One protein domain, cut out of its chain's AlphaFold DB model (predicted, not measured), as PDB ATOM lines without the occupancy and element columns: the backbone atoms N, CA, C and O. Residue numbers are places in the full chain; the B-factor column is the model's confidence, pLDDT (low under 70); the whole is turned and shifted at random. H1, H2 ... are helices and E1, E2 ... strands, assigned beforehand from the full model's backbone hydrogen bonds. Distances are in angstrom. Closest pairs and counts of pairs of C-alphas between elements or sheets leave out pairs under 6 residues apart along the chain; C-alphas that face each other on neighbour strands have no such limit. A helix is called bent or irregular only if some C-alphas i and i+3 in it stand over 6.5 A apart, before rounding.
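AT A GLANCE: This is residues 2 to 150 of the 796 residues of the protein "Hypothetical protein" of Rotaria sp. Silwood2 (UniProt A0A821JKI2). Two helices, H3 and H7, meet as a V in the middle of the domain; at one end lie the small helices H1 and H2 with the short strands E1 and E2, and at the other end lie H4, H5 and H6. H2 packs on H3 and H4 packs on H7, while two long links, residues 15 to 34 and 97 to 117, run round the two ends. The printed part has 149 residues with seven named helices and two named strands, in the order H1, H2, E1, E2, H3, H4, H5, H6, H7, and its class is mostly helix. It is compact, with a radius of gyration of the C-alphas of 16.6 A, and spans 44 by 37 by 29 A.

IN THESE COORDINATES: Find C-alpha 2 at (67.312, 116.117, 98.829), where H1, residues 2 to 5, begins; H2 follows at residues 8 to 14. Then come E1, residues 35 to 39, 12.0 A long, and E2, residues 47 to 49. From C-alpha 52 at (63.884, 114.785, 86.614), H3 runs 21.0 A to residue 66. Next are H4, residues 70 to 83, 19.5 A; H5, residues 87 to 96, 14.3 A; and H6, residues 118 to 129, 15.0 A. H7, residues 133 to 148, covers 19.9 A and ends at C-alpha 148, (66.826, 117.732, 76.361). H6 and H7 are irregular, but only just: C-alphas 123 and 126 are 7.0 A apart, and C-alphas 142 and 145 are 6.9 A apart. H7 has a kink of 38 degrees near residue 140.

HOW THE PARTS SIT: Start at the hub, H7. Its residues 133 to 140 touch H3 at a steep tilt of 47 degrees, opposite ways; the closest C-alphas, of Tyr 64 and Met 133, are 6.5 A apart. H4 touches H7 about perpendicular, at 84 degrees, with the C-alphas of Cys 76 and Phe 139 closest at 6.0 A. H5 and H7 only just touch, only at their ends, with 3 pairs of C-alphas within 8 A, the closest being Trp 94 and Leu 134 at 5.8 A. H4 and H6 also only just touch, only at their ends, with 3 such pairs, Glu 70 and Phe 126 closest at 6.4 A. Residues 53 to 58 of H3 touch H2, the same way at a steep tilt of 44 degrees, with the C-alphas of Val 8 and Val 54 closest at 6.1 A. H1 and H2 only just touch, only at the corner, with 3 pairs; Leu 3 and Leu 9 have the closest C-alphas, 5.8 A apart. E1 and E2 pair with no named strand, but residues 21 to 22 pair antiparallel with residues 35 to 36 of E1. Every O i to N i+4 pair is within hydrogen-bond range in H2, H3, H4 and H5, against 6 of 8 in H6 and 9 of 12 in H7; H1 is too short for such a pair.

THE WHOLE: The C-alphas farthest apart, of Ser 5 and Asp 117, are 47.6 A apart. The printed part has no cut, and the links H2 to E1 and H5 to H6 are long. The model's mean pLDDT over the printed part is 90.5, with residues 27 to 29 under 70.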
ATOM      1  N   GLY A   2      68.473 116.726  99.511       80.56
ATOM      2  CA  GLY A   2      67.312 116.117  98.829       80.56
ATOM      3  C   GLY A   2      67.605 114.776  98.144       80.56
ATOM      4  O   GLY A   2      66.966 113.786  98.469       80.56
ATOM      5  N   LEU A   3      68.660 114.698  97.321       87.56
ATOM      6  CA  LEU A   3      69.058 113.455  96.633       87.56
ATOM      7  C   LEU A   3      69.321 112.246  97.559       87.56
ATOM      8  O   LEU A   3      69.179 111.104  97.131       87.56
ATOM      9  N   LEU A   4      69.716 112.494  98.814       86.25
ATOM     10  CA  LEU A   4      69.960 111.456  99.820       86.25
ATOM     11  C   LEU A   4      68.701 111.176 100.648       86.25
ATOM     12  O   LEU A   4      68.297 110.028 100.774       86.25
ATOM     13  N   SER A   5      68.068 112.220 101.197       83.88
ATOM     14  CA  SER A   5      66.889 112.080 102.067       83.88
ATOM     15  C   SER A   5      65.637 111.613 101.330       83.88
ATOM     16  O   SER A   5      64.707 111.132 101.963       83.88
ATOM     17  N   SER A   6      65.600 111.798 100.012       84.69
ATOM     18  CA  SER A   6      64.515 111.357  99.139       84.69
ATOM     19  C   SER A   6      64.928 110.180  98.255       84.69
ATOM     20  O   SER A   6      64.320 109.980  97.220       84.69
ATOM     21  N   GLU A   7      65.978 109.439  98.623       89.69
ATOM     22  CA  GLU A   7      66.380 108.168  97.992       89.69
ATOM     23  C   GLU A   7      66.707 108.207  96.482       89.69
ATOM     24  O   GLU A   7      66.913 107.156  95.878       89.69
ATOM     25  N   VAL A   8      66.852 109.387  95.868       91.31
ATOM     26  CA  VAL A   8      67.180 109.524  94.433       91.31
ATOM     27  C   VAL A   8      68.478 108.786  94.091       91.31
ATOM     28  O   VAL A   8      68.516 107.987  93.157       91.31
ATOM     29  N   LEU A   9      69.535 108.995  94.886       92.81
ATOM     30  CA  LEU A   9      70.813 108.298  94.691       92.81
ATOM     31  C   LEU A   9      70.703 106.795  94.953       92.81
ATOM     32  O   LEU A   9      71.325 106.008  94.248       92.81
ATOM     33  N   LEU A  10      69.902 106.387  95.942       91.00
ATOM     34  CA  LEU A  10      69.691 104.971  96.243       91.00
ATOM     35  C   LEU A  10      69.052 104.253  95.049       91.00
ATOM     36  O   LEU A  10      69.484 103.158  94.697       91.00
ATOM     37  N   ILE A  11      68.055 104.868  94.414       90.62
ATOM     38  CA  ILE A  11      67.398 104.320  93.222       90.62
ATOM     39  C   ILE A  11      68.363 104.282  92.042       90.62
ATOM     40  O   ILE A  11      68.487 103.243  91.395       90.62
ATOM     41  N   ALA A  12      69.101 105.369  91.804       94.00
ATOM     42  CA  ALA A  12      70.074 105.416  90.719       94.00
ATOM     43  C   ALA A  12      71.164 104.339  90.864       94.00
ATOM     44  O   ALA A  12      71.483 103.659  89.892       94.00
ATOM     45  N   PHE A  13      71.688 104.122  92.075       91.62
ATOM     46  CA  PHE A  13      72.727 103.117  92.334       91.62
ATOM     47  C   PHE A  13      72.221 101.675  92.364       91.62
ATOM     48  O   PHE A  13      73.017 100.754  92.195       91.62
ATOM     49  N   LYS A  14      70.915 101.450  92.550       88.88
ATOM     50  CA  LYS A  14      70.311 100.120  92.379       88.88
ATOM     51  C   LYS A  14      70.189  99.717  90.908       88.88
ATOM     52  O   LYS A  14      70.158  98.523  90.615       88.88
ATOM     53  N   LYS A  15      70.106 100.685  89.989       91.56
ATOM     54  CA  LYS A  15      70.040 100.421  88.549       91.56
ATOM     55  C   LYS A  15      71.431 100.088  88.003       91.56
ATOM     56  O   LYS A  15      72.433 100.700  88.365       91.56
ATOM     57  N   ARG A  16      71.492  99.125  87.085       91.06
ATOM     58  CA  ARG A  16      72.730  98.687  86.430       91.06
ATOM     59  C   ARG A  16      72.920  99.405  85.097       91.06
ATOM     60  O   ARG A  16      72.035  99.368  84.239       91.06
ATOM     61  N   TYR A  17      74.081 100.028  84.915       92.75
ATOM     62  CA  TYR A  17      74.461 100.656  83.649       92.75
ATOM     63  C   TYR A  17      74.472  99.620  82.514       92.75
ATOM     64  O   TYR A  17      74.871  98.474  82.725       92.75
ATOM     65  N   ARG A  18      73.992 100.021  81.332       91.12
ATOM     66  CA  ARG A  18      73.764  99.199  80.130       91.12
ATOM     67  C   ARG A  18      72.726  98.093  80.267       91.12
ATOM     68  O   ARG A  18      72.461  97.440  79.273       91.12
ATOM     69  N   VAL A  19      72.125  97.877  81.439       91.19
ATOM     70  CA  VAL A  19      71.067  96.866  81.624       91.19
ATOM     71  C   VAL A  19      69.727  97.503  81.964       91.19
ATOM     72  O   VAL A  19      68.712  97.134  81.392       91.19
ATOM     73  N   ASN A  20      69.719  98.463  82.887       93.00
ATOM     74  CA  ASN A  20      68.519  99.206  83.267       93.00
ATOM     75  C   ASN A  20      68.502 100.623  82.688       93.00
ATOM     76  O   ASN A  20      67.433 101.211  82.569       93.00
ATOM     77  N   TYR A  21      69.669 101.184  82.361       95.06
ATOM     78  CA  TYR A  21      69.784 102.531  81.812       95.06
ATOM     79  C   TYR A  21      71.086 102.731  81.035       95.06
ATOM     80  O   TYR A  21      72.071 102.021  81.252       95.06
ATOM     81  N   GLY A  22      71.110 103.759  80.197       94.38
ATOM     82  CA  GLY A  22      72.295 104.208  79.474       94.38
ATOM     83  C   GLY A  22      71.943 105.280  78.450       94.38
ATOM     84  O   GLY A  22      70.783 105.659  78.319       94.38
ATOM     85  N   VAL A  23      72.936 105.756  77.705       92.19
ATOM     86  CA  VAL A  23      72.719 106.609  76.526       92.19
ATOM     87  C   VAL A  23      72.629 105.706  75.298       92.19
ATOM     88  O   VAL A  23      73.402 104.750  75.192       92.19
ATOM     89  N   ASN A  24      71.696 105.984  74.387       84.62
ATOM     90  CA  ASN A  24      71.557 105.200  73.162       84.62
ATOM     91  C   ASN A  24      72.775 105.446  72.245       84.62
ATOM     92  O   ASN A  24      73.011 106.590  71.859       84.62
ATOM     93  N   PRO A  25      73.561 104.415  71.885       70.62
ATOM     94  CA  PRO A  25      74.728 104.589  71.021       70.62
ATOM     95  C   PRO A  25      74.365 104.760  69.536       70.62
ATOM     96  O   PRO A  25      75.246 105.041  68.722       70.62
ATOM     97  N   ASN A  26      73.102 104.552  69.151       74.88
ATOM     98  CA  ASN A  26      72.672 104.648  67.764       74.88
ATOM     99  C   ASN A  26      72.653 106.110  67.293       74.88
ATOM    100  O   ASN A  26      71.870 106.916  67.782       74.88
ATOM    101  N   ALA A  27      73.459 106.434  66.280       66.81
ATOM    102  CA  ALA A  27      73.548 107.779  65.714       66.81
ATOM    103  C   ALA A  27      72.243 108.281  65.065       66.81
ATOM    104  O   ALA A  27      72.086 109.488  64.894       66.81
ATOM    105  N   SER A  28      71.306 107.395  64.699       67.56
ATOM    106  CA  SER A  28      69.966 107.810  64.255       67.56
ATOM    107  C   SER A  28      69.073 108.250  65.417       67.56
ATOM    108  O   SER A  28      68.032 108.866  65.198       67.56
ATOM    109  N   PHE A  29      69.462 107.915  66.648       69.88
ATOM    110  CA  PHE A  29      68.738 108.222  67.864       69.88
ATOM    111  C   PHE A  29      69.325 109.489  68.498       69.88
ATOM    112  O   PHE A  29      70.363 109.472  69.148       69.88
ATOM    113  N   ASN A  30      68.665 110.625  68.279       71.81
ATOM    114  CA  ASN A  30      69.177 111.956  68.631       71.81
ATOM    115  C   ASN A  30      69.077 112.323  70.131       71.81
ATOM    116  O   ASN A  30      69.092 113.515  70.441       71.81
ATOM    117  N   ARG A  31      68.947 111.352  71.051       84.50
ATOM    118  CA  ARG A  31      68.888 111.608  72.504       84.50
ATOM    119  C   ARG A  31      70.243 111.363  73.163       84.50
ATOM    120  O   ARG A  31      70.815 110.283  73.040       84.50
ATOM    121  N   LEU A  32      70.722 112.360  73.895       91.50
ATOM    122  CA  LEU A  32      71.973 112.346  74.645       91.50
ATOM    123  C   LEU A  32      71.757 112.151  76.152       91.50
ATOM    124  O   LEU A  32      72.731 111.872  76.850       91.50
ATOM    125  N   MET A  33      70.528 112.273  76.660       93.69
ATOM    126  CA  MET A  33      70.174 111.899  78.033       93.69
ATOM    127  C   MET A  33      70.057 110.381  78.216       93.69
ATOM    128  O   MET A  33      69.788 109.631  77.275       93.69
ATOM    129  N   ALA A  34      70.250 109.920  79.456       95.06
ATOM    130  CA  ALA A  34      70.045 108.518  79.791       95.06
ATOM    131  C   ALA A  34      68.571 108.123  79.664       95.06
ATOM    132  O   ALA A  34      67.675 108.814  80.151       95.06
ATOM    133  N   VAL A  35      68.350 106.958  79.068       93.62
ATOM    134  CA  VAL A  35      67.041 106.349  78.838       93.62
ATOM    135  C   VAL A  35      66.973 104.967  79.497       93.62
ATOM    136  O   VAL A  35      68.027 104.368  79.754       93.62
ATOM    137  N   PRO A  36      65.771 104.444  79.796       94.25
ATOM    138  CA  PRO A  36      65.599 103.087  80.294       94.25
ATOM    139  C   PRO A  36      66.011 102.032  79.271       94.25
ATOM    140  O   PRO A  36      65.881 102.214  78.059       94.25
ATOM    141  N   PHE A  37      66.518 100.910  79.768       92.25
ATOM    142  CA  PHE A  37      66.891  99.752  78.960       92.25
ATOM    143  C   PHE A  37      65.976  98.583  79.329       92.25
ATOM    144  O   PHE A  37      65.707  98.332  80.505       92.25
ATOM    145  N   ARG A  38      65.486  97.862  78.315       88.19
ATOM    146  CA  ARG A  38      64.634  96.672  78.494       88.19
ATOM    147  C   ARG A  38      65.445  95.437  78.869       88.19
ATOM    148  O   ARG A  38      64.918  94.518  79.495       88.19
ATOM    149  N   ALA A  39      66.690  95.412  78.416       87.69
ATOM    150  CA  ALA A  39      67.667  94.365  78.635       87.69
ATOM    151  C   ALA A  39      69.071  94.939  78.414       87.69
ATOM    152  O   ALA A  39      69.219  96.076  77.954       87.69
ATOM    153  N   LYS A  40      70.105  94.141  78.688       89.88
ATOM    154  CA  LYS A  40      71.489  94.501  78.366       89.88
ATOM    155  C   LYS A  40      71.634  95.018  76.923       89.88
ATOM    156  O   LYS A  40      71.359  94.290  75.979       89.88
ATOM    157  N   ASP A  41      72.110  96.253  76.780       87.25
ATOM    158  CA  ASP A  41      72.323  96.977  75.518       87.25
ATOM    159  C   ASP A  41      71.075  97.137  74.629       87.25
ATOM    160  O   ASP A  41      71.191  97.527  73.468       87.25
ATOM    161  N   VAL A  42      69.875  96.896  75.170       87.94
ATOM    162  CA  VAL A  42      68.608  97.082  74.455       87.94
ATOM    163  C   VAL A  42      67.845  98.253  75.054       87.94
ATOM    164  O   VAL A  42      67.223  98.151  76.115       87.94
ATOM    165  N   VAL A  43      67.875  99.367  74.334       88.69
ATOM    166  CA  VAL A  43      67.235 100.626  74.714       88.69
ATOM    167  C   VAL A  43      65.707 100.522  74.615       88.69
ATOM    168  O   VAL A  43      65.159  99.883  73.716       88.69
ATOM    169  N   ALA A  44      64.990 101.156  75.545       88.56
ATOM    170  CA  ALA A  44      63.570 101.447  75.392       88.56
ATOM    171  C   ALA A  44      63.417 102.784  74.649       88.56
ATOM    172  O   ALA A  44      63.237 103.818  75.279       88.56
ATOM    173  N   ASP A  45      63.512 102.757  73.317       76.94
ATOM    174  CA  ASP A  45      63.688 103.961  72.482       76.94
ATOM    175  C   ASP A  45      62.691 105.090  72.794       76.94
ATOM    176  O   ASP A  45      63.073 106.241  72.941       76.94
ATOM    177  N   ARG A  46      61.410 104.774  72.992       78.50
ATOM    178  CA  ARG A  46      60.372 105.789  73.247       78.50
ATOM    179  C   ARG A  46      60.229 106.202  74.715       78.50
ATOM    180  O   ARG A  46      59.333 106.979  75.027       78.50
ATOM    181  N   THR A  47      61.043 105.660  75.615       87.38
ATOM    182  CA  THR A  47      60.860 105.801  77.062       87.38
ATOM    183  C   THR A  47      61.937 106.692  77.678       87.38
ATOM    184  O   THR A  47      63.106 106.653  77.304       87.38
ATOM    185  N   GLU A  48      61.554 107.472  78.680       90.50
ATOM    186  CA  GLU A  48      62.442 108.254  79.535       90.50
ATOM    187  C   GLU A  48      62.087 108.073  81.016       90.50
ATOM    188  O   GLU A  48      61.018 107.568  81.364       90.50
ATOM    189  N   PHE A  49      62.987 108.498  81.902       91.94
ATOM    190  CA  PHE A  49      62.713 108.531  83.338       91.94
ATOM    191  C   PHE A  49      61.814 109.725  83.673       91.94
ATOM    192  O   PHE A  49      62.170 110.868  83.394       91.94
ATOM    193  N   GLY A  50      60.667 109.464  84.301       87.44
ATOM    194  CA  GLY A  50      59.673 110.484  84.639       87.44
ATOM    195  C   GLY A  50      60.127 111.449  85.737       87.44
ATOM    196  O   GLY A  50      59.720 112.610  85.741       87.44
ATOM    197  N   HIS A  51      61.002 111.010  86.651       88.88
ATOM    198  CA  HIS A  51      61.543 111.883  87.693       88.88
ATOM    199  C   HIS A  51      62.796 112.638  87.204       88.88
ATOM    200  O   HIS A  51      63.811 111.994  86.914       88.88
ATOM    201  N   PRO A  52      62.808 113.988  87.212       89.44
ATOM    202  CA  PRO A  52      63.884 114.785  86.614       89.44
ATOM    203  C   PRO A  52      65.254 114.500  87.240       89.44
ATOM    204  O   PRO A  52      66.197 114.181  86.525       89.44
ATOM    205  N   ASP A  53      65.367 114.501  88.572       91.06
ATOM    206  CA  ASP A  53      66.665 114.246  89.219       91.06
ATOM    207  C   ASP A  53      67.176 112.811  88.998       91.06
ATOM    208  O   ASP A  53      68.385 112.594  88.983       91.06
ATOM    209  N   VAL A  54      66.292 111.829  88.776       93.56
ATOM    210  CA  VAL A  54      66.710 110.461  88.429       93.56
ATOM    211  C   VAL A  54      67.258 110.448  87.005       93.56
ATOM    212  O   VAL A  54      68.350 109.926  86.790       93.56
ATOM    213  N   ALA A  55      66.570 111.094  86.057       93.81
ATOM    214  CA  ALA A  55      67.045 111.246  84.682       93.81
ATOM    215  C   ALA A  55      68.419 111.936  84.626       93.81
ATOM    216  O   ALA A  55      69.337 111.451  83.961       93.81
ATOM    217  N   LEU A  56      68.595 113.032  85.372       94.69
ATOM    218  CA  LEU A  56      69.859 113.768  85.445       94.69
ATOM    219  C   LEU A  56      70.976 112.914  86.056       94.69
ATOM    220  O   LEU A  56      72.052 112.816  85.468       94.69
ATOM    221  N   VAL A  57      70.744 112.268  87.205       96.19
ATOM    222  CA  VAL A  57      71.763 111.437  87.872       96.19
ATOM    223  C   VAL A  57      72.170 110.251  86.997       96.19
ATOM    224  O   VAL A  57      73.361 109.997  86.830       96.19
ATOM    225  N   LEU A  58      71.209 109.547  86.392       97.38
ATOM    226  CA  LEU A  58      71.498 108.428  85.491       97.38
ATOM    227  C   LEU A  58      72.220 108.887  84.218       97.38
ATOM    228  O   LEU A  58      73.071 108.157  83.708       97.38
ATOM    229  N   THR A  59      71.942 110.103  83.733       97.31
ATOM    230  CA  THR A  59      72.691 110.713  82.624       97.31
ATOM    231  C   THR A  59      74.146 110.921  83.018       97.31
ATOM    232  O   THR A  59      75.024 110.389  82.346       97.31
ATOM    233  N   HIS A  60      74.417 111.577  84.150       97.50
ATOM    234  CA  HIS A  60      75.786 111.750  84.647       97.50
ATOM    235  C   HIS A  60      76.517 110.412  84.780       97.50
ATOM    236  O   HIS A  60      77.594 110.244  84.215       97.50
ATOM    237  N   LEU A  61      75.904 109.431  85.453       97.25
ATOM    238  CA  LEU A  61      76.492 108.100  85.615       97.25
ATOM    239  C   LEU A  61      76.800 107.445  84.264       97.25
ATOM    240  O   LEU A  61      77.876 106.880  84.096       97.25
ATOM    241  N   SER A  62      75.908 107.567  83.279       96.50
ATOM    242  CA  SER A  62      76.126 106.999  81.945       96.50
ATOM    243  C   SER A  62      77.368 107.569  81.262       96.50
ATOM    244  O   SER A  62      78.128 106.808  80.662       96.50
ATOM    245  N   TYR A  63      77.613 108.879  81.369       97.06
ATOM    246  CA  TYR A  63      78.816 109.503  80.807       97.06
ATOM    247  C   TYR A  63      80.061 109.269  81.657       97.06
ATOM    248  O   TYR A  63      81.138 109.112  81.095       97.06
ATOM    249  N   TYR A  64      79.936 109.148  82.980       96.88
ATOM    250  CA  TYR A  64      81.058 108.737  83.827       96.88
ATOM    251  C   TYR A  64      81.523 107.310  83.508       96.88
ATOM    252  O   TYR A  64      82.723 107.047  83.510       96.88
ATOM    253  N   TYR A  65      80.604 106.398  83.171       94.12
ATOM    254  CA  TYR A  65      80.964 105.043  82.744       94.12
ATOM    255  C   TYR A  65      81.463 104.973  81.293       94.12
ATOM    256  O   TYR A  65      82.400 104.229  81.007       94.12
ATOM    257  N   SER A  66      80.843 105.704  80.360       93.38
ATOM    258  CA  SER A  66      81.192 105.617  78.929       93.38
ATOM    259  C   SER A  66      82.360 106.513  78.510       93.38
ATOM    260  O   SER A  66      83.118 106.137  77.607       93.38
ATOM    261  N   GLY A  67      82.528 107.658  79.170       95.75
ATOM    262  CA  GLY A  67      83.393 108.753  78.746       95.75
ATOM    263  C   GLY A  67      82.853 109.499  77.519       95.75
ATOM    264  O   GLY A  67      81.973 109.022  76.803       95.75
ATOM    265  N   LEU A  68      83.413 110.674  77.238       95.88
ATOM    266  CA  LEU A  68      83.076 111.451  76.041       95.88
ATOM    267  C   LEU A  68      83.689 110.831  74.782       95.88
ATOM    268  O   LEU A  68      84.838 110.393  74.781       95.88
ATOM    269  N   SER A  69      82.956 110.832  73.668       93.81
ATOM    270  CA  SER A  69      83.542 110.584  72.341       93.81
ATOM    271  C   SER A  69      84.481 111.719  71.920       93.81
ATOM    272  O   SER A  69      84.379 112.840  72.418       93.81
ATOM    273  N   GLU A  70      85.377 111.449  70.966       92.62
ATOM    274  CA  GLU A  70      86.328 112.451  70.458       92.62
ATOM    275  C   GLU A  70      85.600 113.695  69.925       92.62
ATOM    276  O   GLU A  70      85.995 114.827  70.205       92.62
ATOM    277  N   SER A  71      84.474 113.491  69.233       92.25
ATOM    278  CA  SER A  71      83.607 114.569  68.747       92.25
ATOM    279  C   SER A  71      83.025 115.405  69.891       92.25
ATOM    280  O   SER A  71      83.044 116.631  69.824       92.25
ATOM    281  N   GLN A  72      82.494 114.764  70.936       94.38
ATOM    282  CA  GLN A  72      81.893 115.467  72.079       94.38
ATOM    283  C   GLN A  72      82.943 116.256  72.866       94.38
ATOM    284  O   GLN A  72      82.718 117.414  73.216       94.38
ATOM    285  N   LEU A  73      84.125 115.673  73.082       95.69
ATOM    286  CA  LEU A  73      85.226 116.370  73.739       95.69
ATOM    287  C   LEU A  73      85.713 117.560  72.898       95.69
ATOM    288  O   LEU A  73      85.884 118.661  73.418       95.69
ATOM    289  N   SER A  74      85.844 117.380  71.582       93.88
ATOM    290  CA  SER A  74      86.212 118.462  70.659       93.88
ATOM    291  C   SER A  74      85.205 119.616  70.688       93.88
ATOM    292  O   SER A  74      85.599 120.780  70.632       93.88
ATOM    293  N   GLN A  75      83.904 119.322  70.816       94.50
ATOM    294  CA  GLN A  75      82.868 120.345  70.997       94.50
ATOM    295  C   GLN A  75      83.066 121.136  72.294       94.50
ATOM    296  O   GLN A  75      82.944 122.362  72.271       94.50
ATOM    297  N   CYS A  76      83.425 120.462  73.392       96.56
ATOM    298  CA  CYS A  76      83.720 121.116  74.667       96.56
ATOM    299  C   CYS A  76      84.882 122.097  74.525       96.56
ATOM    300  O   CYS A  76      84.724 123.273  74.833       96.56
ATOM    301  N   PHE A  77      86.014 121.648  73.978       95.38
ATOM    302  CA  PHE A  77      87.187 122.498  73.768       95.38
ATOM    303  C   PHE A  77      86.928 123.663  72.809       95.38
ATOM    304  O   PHE A  77      87.394 124.780  73.044       95.38
ATOM    305  N   LYS A  78      86.158 123.427  71.742       94.25
ATOM    306  CA  LYS A  78      85.759 124.481  70.808       94.25
ATOM    307  C   LYS A  78      84.934 125.555  71.515       94.25
ATOM    308  O   LYS A  78      85.240 126.736  71.392       94.25
ATOM    309  N   ARG A  79      83.919 125.153  72.287       94.62
ATOM    310  CA  ARG A  79      83.099 126.087  73.066       94.62
ATOM    311  C   ARG A  79      83.934 126.825  74.110       94.62
ATOM    312  O   ARG A  79      83.805 128.040  74.199       94.62
ATOM    313  N   LEU A  80      84.807 126.114  74.823       93.69
ATOM    314  CA  LEU A  80      85.728 126.691  75.798       93.69
ATOM    315  C   LEU A  80      86.548 127.818  75.154       93.69
ATOM    316  O   LEU A  80      86.570 128.933  75.656       93.69
ATOM    317  N   SER A  81      87.129 127.572  73.976       90.75
ATOM    318  CA  SER A  81      87.922 128.574  73.254       90.75
ATOM    319  C   SER A  81      87.111 129.731  72.661       90.75
ATOM    320  O   SER A  81      87.653 130.825  72.526       90.75
ATOM    321  N   GLU A  82      85.882 129.487  72.201       91.38
ATOM    322  CA  GLU A  82      85.109 130.463  71.417       91.38
ATOM    323  C   GLU A  82      84.113 131.274  72.256       91.38
ATOM    324  O   GLU A  82      83.730 132.367  71.843       91.38
ATOM    325  N   GLN A  83      83.646 130.736  73.388       89.62
ATOM    326  CA  GLN A  83      82.483 131.266  74.111       89.62
ATOM    327  C   GLN A  83      82.725 131.540  75.597       89.62
ATOM    328  O   GLN A  83      81.955 132.301  76.181       89.62
ATOM    329  N   GLU A  84      83.754 130.957  76.218       87.38
ATOM    330  CA  GLU A  84      84.061 131.228  77.625       87.38
ATOM    331  C   GLU A  84      84.943 132.467  77.773       87.38
ATOM    332  O   GLU A  84      85.875 132.697  77.003       87.38
ATOM    333  N   THR A  85      84.659 133.279  78.793       86.88
ATOM    334  CA  THR A  85      85.423 134.508  79.057       86.88
ATOM    335  C   THR A  85      86.796 134.229  79.661       86.88
ATOM    336  O   THR A  85      87.723 135.003  79.442       86.88
ATOM    337  N   ASP A  86      86.925 133.136  80.421       87.56
ATOM    338  CA  ASP A  86      88.175 132.686  81.040       87.56
ATOM    339  C   ASP A  86      88.349 131.164  80.863       87.56
ATOM    340  O   ASP A  86      88.113 130.380  81.789       87.56
ATOM    341  N   PRO A  87      88.725 130.712  79.652       88.06
ATOM    342  CA  PRO A  87      88.910 129.292  79.372       88.06
ATOM    343  C   PRO A  87      90.053 128.665  80.173       88.06
ATOM    344  O   PRO A  87      89.988 127.481  80.497       88.06
ATOM    345  N   ALA A  88      91.080 129.451  80.517       87.94
ATOM    346  CA  ALA A  88      92.230 128.966  81.267       87.94
ATOM    347  C   ALA A  88      91.825 128.533  82.680       87.94
ATOM    348  O   ALA A  88      92.169 127.428  83.087       87.94
ATOM    349  N   SER A  89      91.015 129.331  83.387       88.06
ATOM    350  CA  SER A  89      90.563 128.957  84.732       88.06
ATOM    351  C   SER A  89      89.700 127.691  84.752       88.06
ATOM    352  O   SER A  89      89.785 126.932  85.719       88.06
ATOM    353  N   ILE A  90      88.857 127.460  83.741       91.06
ATOM    354  CA  ILE A  90      88.037 126.238  83.657       91.06
ATOM    355  C   ILE A  90      88.936 125.035  83.352       91.06
ATOM    356  O   ILE A  90      88.833 123.997  84.004       91.06
ATOM    357  N   TYR A  91      89.854 125.193  82.399       93.94
ATOM    358  CA  TYR A  91      90.808 124.156  82.027       93.94
ATOM    359  C   TYR A  91      91.721 123.746  83.191       93.94
ATOM    360  O   TYR A  91      91.949 122.557  83.408       93.94
ATOM    361  N   ASP A  92      92.193 124.711  83.982       91.94
ATOM    362  CA  ASP A  92      93.017 124.447  85.162       91.94
ATOM    363  C   ASP A  92      92.269 123.572  86.180       91.94
ATOM    364  O   ASP A  92      92.869 122.683  86.781       91.94
ATOM    365  N   GLN A  93      90.950 123.744  86.336       93.06
ATOM    366  CA  GLN A  93      90.143 122.849  87.176       93.06
ATOM    367  C   GLN A  93      90.094 121.428  86.611       93.06
ATOM    368  O   GLN A  93      90.208 120.474  87.380       93.06
ATOM    369  N   TRP A  94      89.951 121.273  85.290       95.06
ATOM    370  CA  TRP A  94      89.966 119.954  84.652       95.06
ATOM    371  C   TRP A  94      91.305 119.255  84.883       95.06
ATOM    372  O   TRP A  94      91.310 118.090  85.260       95.06
ATOM    373  N   ILE A  95      92.422 119.973  84.733       93.69
ATOM    374  CA  ILE A  95      93.771 119.446  84.981       93.69
ATOM    375  C   ILE A  95      93.984 119.078  86.451       93.69
ATOM    376  O   ILE A  95      94.555 118.030  86.728       93.69
ATOM    377  N   LEU A  96      93.516 119.900  87.397       91.19
ATOM    378  CA  LEU A  96      93.642 119.625  88.835       91.19
ATOM    379  C   LEU A  96      92.893 118.363  89.286       91.19
ATOM    380  O   LEU A  96      93.169 117.850  90.370       91.19
ATOM    381  N   TYR A  97      91.927 117.898  88.494       90.00
ATOM    382  CA  TYR A  97      91.200 116.660  88.753       90.00
ATOM    383  C   TYR A  97      91.988 115.405  88.336       90.00
ATOM    384  O   TYR A  97      91.713 114.320  88.844       90.00
ATOM    385  N   GLU A  98      92.963 115.549  87.438       91.00
ATOM    386  CA  GLU A  98      93.799 114.453  86.943       91.00
ATOM    387  C   GLU A  98      95.042 114.237  87.819       91.00
ATOM    388  O   GLU A  98      95.529 115.153  88.489       91.00
ATOM    389  N   ASP A  99      95.598 113.022  87.790       86.69
ATOM    390  CA  ASP A  99      96.882 112.749  88.438       86.69
ATOM    391  C   ASP A  99      98.013 113.437  87.658       86.69
ATOM    392  O   ASP A  99      98.212 113.206  86.464       86.69
ATOM    393  N   GLU A 100      98.797 114.282  88.332       79.75
ATOM    394  CA  GLU A 100      99.873 115.053  87.701       79.75
ATOM    395  C   GLU A 100     100.920 114.163  86.995       79.75
ATOM    396  O   GLU A 100     101.600 114.615  86.063       79.75
ATOM    397  N   THR A 101     101.066 112.909  87.438       82.56
ATOM    398  CA  THR A 101     101.981 111.928  86.838       82.56
ATOM    399  C   THR A 101     101.495 111.400  85.488       82.56
ATOM    400  O   THR A 101     102.329 111.100  84.630       82.56
ATOM    401  N   ASP A 102     100.179 111.401  85.266       83.56
ATOM    402  CA  ASP A 102      99.525 110.896  84.058       83.56
ATOM    403  C   ASP A 102      99.255 112.000  83.018       83.56
ATOM    404  O   ASP A 102      98.912 111.704  81.873       83.56
ATOM    405  N   VAL A 103      99.467 113.277  83.372       89.75
ATOM    406  CA  VAL A 103      99.246 114.427  82.477       89.75
ATOM    407  C   VAL A 103     100.539 114.867  81.760       89.75
ATOM    408  O   VAL A 103     101.460 115.422  82.388       89.75
ATOM    409  N   PRO A 104     100.612 114.739  80.416       90.38
ATOM    410  CA  PRO A 104     101.738 115.212  79.618       90.38
ATOM    411  C   PRO A 104     101.994 116.712  79.782       90.38
ATOM    412  O   PRO A 104     101.079 117.532  79.738       90.38
ATOM    413  N   LYS A 105     103.272 117.103  79.880       88.75
ATOM    414  CA  LYS A 105     103.679 118.515  80.050       88.75
ATOM    415  C   LYS A 105     103.114 119.454  78.982       88.75
ATOM    416  O   LYS A 105     102.874 120.618  79.282       88.75
ATOM    417  N   SER A 106     102.916 118.952  77.764       89.00
ATOM    418  CA  SER A 106     102.385 119.710  76.628       89.00
ATOM    419  C   SER A 106     100.934 120.155  76.819       89.00
ATOM    420  O   SER A 106     100.545 121.141  76.206       89.00
ATOM    421  N   ILE A 107     100.156 119.477  77.669       92.69
ATOM    422  CA  ILE A 107      98.743 119.796  77.911       92.69
ATOM    423  C   ILE A 107      98.477 120.303  79.334       92.69
ATOM    424  O   ILE A 107      97.337 120.534  79.694       92.69
ATOM    425  N   ARG A 108      99.492 120.533  80.173       90.62
ATOM    426  CA  ARG A 108      99.272 120.980  81.569       90.62
ATOM    427  C   ARG A 108      98.677 122.379  81.709       90.62
ATOM    428  O   ARG A 108      98.218 122.736  82.783       90.62
ATOM    429  N   GLN A 109      98.754 123.187  80.660       89.12
ATOM    430  CA  GLN A 109      98.263 124.559  80.648       89.12
ATOM    431  C   GLN A 109      97.429 124.779  79.397       89.12
ATOM    432  O   GLN A 109      97.760 124.249  78.335       89.12
ATOM    433  N   TRP A 110      96.418 125.637  79.506       90.81
ATOM    434  CA  TRP A 110      95.536 125.987  78.395       90.81
ATOM    435  C   TRP A 110      96.296 126.438  77.137       90.81
ATOM    436  O   TRP A 110      96.003 125.991  76.034       90.81
ATOM    437  N   ASN A 111      97.351 127.244  77.302       87.75
ATOM    438  CA  ASN A 111      98.173 127.738  76.188       87.75
ATOM    439  C   ASN A 111      98.923 126.632  75.421       87.75
ATOM    440  O   ASN A 111      99.414 126.880  74.321       87.75
ATOM    441  N   GLY A 112      99.057 125.436  76.004       87.06
ATOM    442  CA  GLY A 112      99.662 124.273  75.359       87.06
ATOM    443  C   GLY A 112      98.694 123.489  74.469       87.06
ATOM    444  O   GLY A 112      99.137 122.624  73.715       87.06
ATOM    445  N   ILE A 113      97.391 123.785  74.527       91.25
ATOM    446  CA  ILE A 113      96.365 123.091  73.747       91.25
ATOM    447  C   ILE A 113      96.322 123.620  72.315       91.25
ATOM    448  O   ILE A 113      96.043 124.794  72.070       91.25
ATOM    449  N   ASN A 114      96.527 122.727  71.346       87.25
ATOM    450  CA  ASN A 114      96.349 123.015  69.931       87.25
ATOM    451  C   ASN A 114      95.350 122.038  69.300       87.25
ATOM    452  O   ASN A 114      95.717 120.968  68.829       87.25
ATOM    453  N   LEU A 115      94.083 122.447  69.197       78.69
ATOM    454  CA  LEU A 115      93.007 121.622  68.616       78.69
ATOM    455  C   LEU A 115      93.184 121.319  67.116       78.69
ATOM    456  O   LEU A 115      92.438 120.516  66.562       78.69
ATOM    457  N   LYS A 116      94.137 121.971  66.435       85.81
ATOM    458  CA  LYS A 116      94.493 121.658  65.041       85.81
ATOM    459  C   LYS A 116      95.559 120.566  64.942       85.81
ATOM    460  O   LYS A 116      95.778 120.045  63.851       85.81
ATOM    461  N   ASP A 117      96.234 120.251  66.045       90.31
ATOM    462  CA  ASP A 117      97.199 119.163  66.120       90.31
ATOM    463  C   ASP A 117      96.470 117.851  66.431       90.31
ATOM    464  O   ASP A 117      96.132 117.537  67.573       90.31
ATOM    465  N   TYR A 118      96.218 117.082  65.374       89.06
ATOM    466  CA  TYR A 118      95.549 115.789  65.464       89.06
ATOM    467  C   TYR A 118      96.314 114.784  66.337       89.06
ATOM    468  O   TYR A 118      95.693 114.001  67.054       89.06
ATOM    469  N   GLN A 119      97.650 114.824  66.320       90.38
ATOM    470  CA  GLN A 119      98.465 113.893  67.096       90.38
ATOM    471  C   GLN A 119      98.381 114.226  68.586       90.38
ATOM    472  O   GLN A 119      98.164 113.335  69.403       90.38
ATOM    473  N   GLN A 120      98.467 115.514  68.939       91.62
ATOM    474  CA  GLN A 120      98.258 115.954  70.320       91.62
ATOM    475  C   GLN A 120      96.857 115.579  70.819       91.62
ATOM    476  O   GLN A 120      96.704 115.182  71.978       91.62
ATOM    477  N   ASN A 121      95.846 115.677  69.948       89.75
ATOM    478  CA  ASN A 121      94.480 115.312  70.294       89.75
ATOM    479  C   ASN A 121      94.347 113.825  70.645       89.75
ATOM    480  O   ASN A 121      93.847 113.498  71.717       89.75
ATOM    481  N   ILE A 122      94.813 112.933  69.769       89.75
ATOM    482  CA  ILE A 122      94.638 111.484  69.943       89.75
ATOM    483  C   ILE A 122      95.539 110.903  71.025       89.75
ATOM    484  O   ILE A 122      95.086 110.052  71.788       89.75
ATOM    485  N   ASP A 123      96.790 111.345  71.105       90.62
ATOM    486  CA  ASP A 123      97.759 110.719  72.006       90.62
ATOM    487  C   ASP A 123      97.663 111.255  73.436       90.62
ATOM    488  O   ASP A 123      98.026 110.549  74.377       90.62
ATOM    489  N   TYR A 124      97.205 112.502  73.607       92.69
ATOM    490  CA  TYR A 124      97.272 113.199  74.893       92.69
ATOM    491  C   TYR A 124      95.920 113.762  75.337       92.69
ATOM    492  O   TYR A 124      95.420 113.365  76.383       92.69
ATOM    493  N   ILE A 125      95.293 114.656  74.564       93.62
ATOM    494  CA  ILE A 125      94.084 115.370  75.020       93.62
ATOM    495  C   ILE A 125      92.922 114.395  75.243       93.62
ATOM    496  O   ILE A 125      92.309 114.384  76.310       93.62
ATOM    497  N   PHE A 126      92.609 113.566  74.250       94.44
ATOM    498  CA  PHE A 126      91.468 112.665  74.319       94.44
ATOM    499  C   PHE A 126      91.619 111.589  75.405       94.44
ATOM    500  O   PHE A 126      90.696 111.472  76.212       94.44
ATOM    501  N   PRO A 127      92.744 110.853  75.515       93.94
ATOM    502  CA  PRO A 127      92.933 109.883  76.590       93.94
ATOM    503  C   PRO A 127      92.853 110.504  77.987       93.94
ATOM    504  O   PRO A 127      92.234 109.904  78.862       93.94
ATOM    505  N   THR A 128      93.414 111.705  78.182       94.62
ATOM    506  CA  THR A 128      93.387 112.401  79.478       94.62
ATOM    507  C   THR A 128      91.978 112.864  79.845       94.62
ATOM    508  O   THR A 128      91.520 112.612  80.951       94.62
ATOM    509  N   PHE A 129      91.244 113.505  78.930       95.38
ATOM    510  CA  PHE A 129      89.973 114.149  79.288       95.38
ATOM    511  C   PHE A 129      88.718 113.319  79.011       95.38
ATOM    512  O   PHE A 129      87.632 113.711  79.437       95.38
ATOM    513  N   ARG A 130      88.821 112.171  78.327       95.50
ATOM    514  CA  ARG A 130      87.656 111.331  77.989       95.50
ATOM    515  C   ARG A 130      86.822 110.949  79.214       95.50
ATOM    516  O   ARG A 130      85.598 110.922  79.109       95.50
ATOM    517  N   TYR A 131      87.471 110.640  80.334       96.12
ATOM    518  CA  TYR A 131      86.822 110.233  81.585       96.12
ATOM    519  C   TYR A 131      86.886 111.310  82.677       96.12
ATOM    520  O   TYR A 131      86.461 111.065  83.805       96.12
ATOM    521  N   ASN A 132      87.370 112.512  82.346       96.69
ATOM    522  CA  ASN A 132      87.431 113.622  83.286       96.69
ATOM    523  C   ASN A 132      86.011 114.082  83.635       96.69
ATOM    524  O   ASN A 132      85.264 114.563  82.778       96.69
ATOM    525  N   MET A 133      85.628 113.947  84.907       96.69
ATOM    526  CA  MET A 133      84.261 114.235  85.347       96.69
ATOM    527  C   MET A 133      83.878 115.706  85.141       96.69
ATOM    528  O   MET A 133      82.715 115.988  84.869       96.69
ATOM    529  N   LEU A 134      84.826 116.645  85.228       97.19
ATOM    530  CA  LEU A 134      84.545 118.070  85.027       97.19
ATOM    531  C   LEU A 134      84.328 118.409  83.548       97.19
ATOM    532  O   LEU A 134      83.411 119.168  83.235       97.19
ATOM    533  N   ALA A 135      85.099 117.804  82.643       97.19
ATOM    534  CA  ALA A 135      84.867 117.911  81.205       97.19
ATOM    535  C   ALA A 135      83.528 117.267  80.800       97.19
ATOM    536  O   ALA A 135      82.782 117.833  80.000       97.19
ATOM    537  N   ILE A 136      83.183 116.119  81.395       98.31
ATOM    538  CA  ILE A 136      81.874 115.475  81.215       98.31
ATOM    539  C   ILE A 136      80.743 116.392  81.694       98.31
ATOM    540  O   ILE A 136      79.788 116.604  80.952       98.31
ATOM    541  N   ASN A 137      80.851 116.971  82.892       98.06
ATOM    542  CA  ASN A 137      79.830 117.882  83.419       98.06
ATOM    543  C   ASN A 137      79.657 119.101  82.516       98.06
ATOM    544  O   ASN A 137      78.533 119.446  82.168       98.06
ATOM    545  N   TYR A 138      80.761 119.677  82.035       97.38
ATOM    546  CA  TYR A 138      80.724 120.763  81.061       97.38
ATOM    547  C   TYR A 138      79.989 120.354  79.773       97.38
ATOM    548  O   TYR A 138      79.143 121.094  79.269       97.38
ATOM    549  N   PHE A 139      80.246 119.155  79.241       97.69
ATOM    550  CA  PHE A 139      79.501 118.654  78.084       97.69
ATOM    551  C   PHE A 139      77.991 118.588  78.364       97.69
ATOM    552  O   PHE A 139      77.178 119.071  77.572       97.69
ATOM    553  N   LEU A 140      77.614 118.011  79.504       97.81
ATOM    554  CA  LEU A 140      76.217 117.831  79.879       97.81
ATOM    555  C   LEU A 140      75.490 119.165  80.082       97.81
ATOM    556  O   LEU A 140      74.402 119.354  79.532       97.81
ATOM    557  N   ASP A 141      76.116 120.101  80.792       95.94
ATOM    558  CA  ASP A 141      75.543 121.399  81.149       95.94
ATOM    559  C   ASP A 141      75.311 122.307  79.940       95.94
ATOM    560  O   ASP A 141      74.347 123.071  79.926       95.94
ATOM    561  N   TYR A 142      76.160 122.228  78.910       95.19
ATOM    562  CA  TYR A 142      76.084 123.141  77.764       95.19
ATOM    563  C   TYR A 142      75.500 122.523  76.491       95.19
ATOM    564  O   TYR A 142      74.970 123.263  75.661       95.19
ATOM    565  N   PHE A 143      75.572 121.201  76.316       94.25
ATOM    566  CA  PHE A 143      75.136 120.543  75.077       94.25
ATOM    567  C   PHE A 143      73.938 119.609  75.259       94.25
ATOM    568  O   PHE A 143      73.162 119.448  74.315       94.25
ATOM    569  N   VAL A 144      73.759 119.016  76.446       94.19
ATOM    570  CA  VAL A 144      72.714 118.009  76.689       94.19
ATOM    571  C   VAL A 144      71.517 118.615  77.415       94.19
ATOM    572  O   VAL A 144      70.440 118.745  76.829       94.19
ATOM    573  N   PHE A 145      71.680 119.040  78.669       94.56
ATOM    574  CA  PHE A 145      70.556 119.452  79.515       94.56
ATOM    575  C   PHE A 145      69.773 120.666  78.992       94.56
ATOM    576  O   PHE A 145      68.543 120.593  78.999       94.56
ATOM    577  N   PRO A 146      70.391 121.734  78.446       91.62
ATOM    578  CA  PRO A 146      69.631 122.863  77.899       91.62
ATOM    579  C   PRO A 146      68.719 122.473  76.730       91.62
ATOM    580  O   PRO A 146      67.709 123.130  76.457       91.62
ATOM    581  N   ARG A 147      69.091 121.411  76.007       88.44
ATOM    582  CA  ARG A 147      68.339 120.909  74.862       88.44
ATOM    583  C   ARG A 147      67.267 119.910  75.286       88.44
ATOM    584  O   ARG A 147      66.137 120.042  74.821       88.44
ATOM    585  N   GLU A 148      67.628 118.937  76.118       88.88
ATOM    586  CA  GLU A 148      66.826 117.732  76.361       88.88
ATOM    587  C   GLU A 148      66.096 117.724  77.710       88.88
ATOM    588  O   GLU A 148      65.013 117.156  77.802       88.88
ATOM    589  N   ALA A 149      66.590 118.428  78.734       88.56
ATOM    590  CA  ALA A 149      65.939 118.504  80.048       88.56
ATOM    591  C   ALA A 149      64.851 119.601  80.117       88.56
ATOM    592  O   ALA A 149      64.602 120.188  81.171       88.56
ATOM    593  N   LYS A 150      64.210 119.910  78.982       83.81
ATOM    594  CA  LYS A 150      63.131 120.905  78.907       83.81
ATOM    595  C   LYS A 150      61.861 120.364  79.556       83.81
ATOM    596  O   LYS A 150      61.507 119.201  79.364       83.81
TER     597      LYS A 150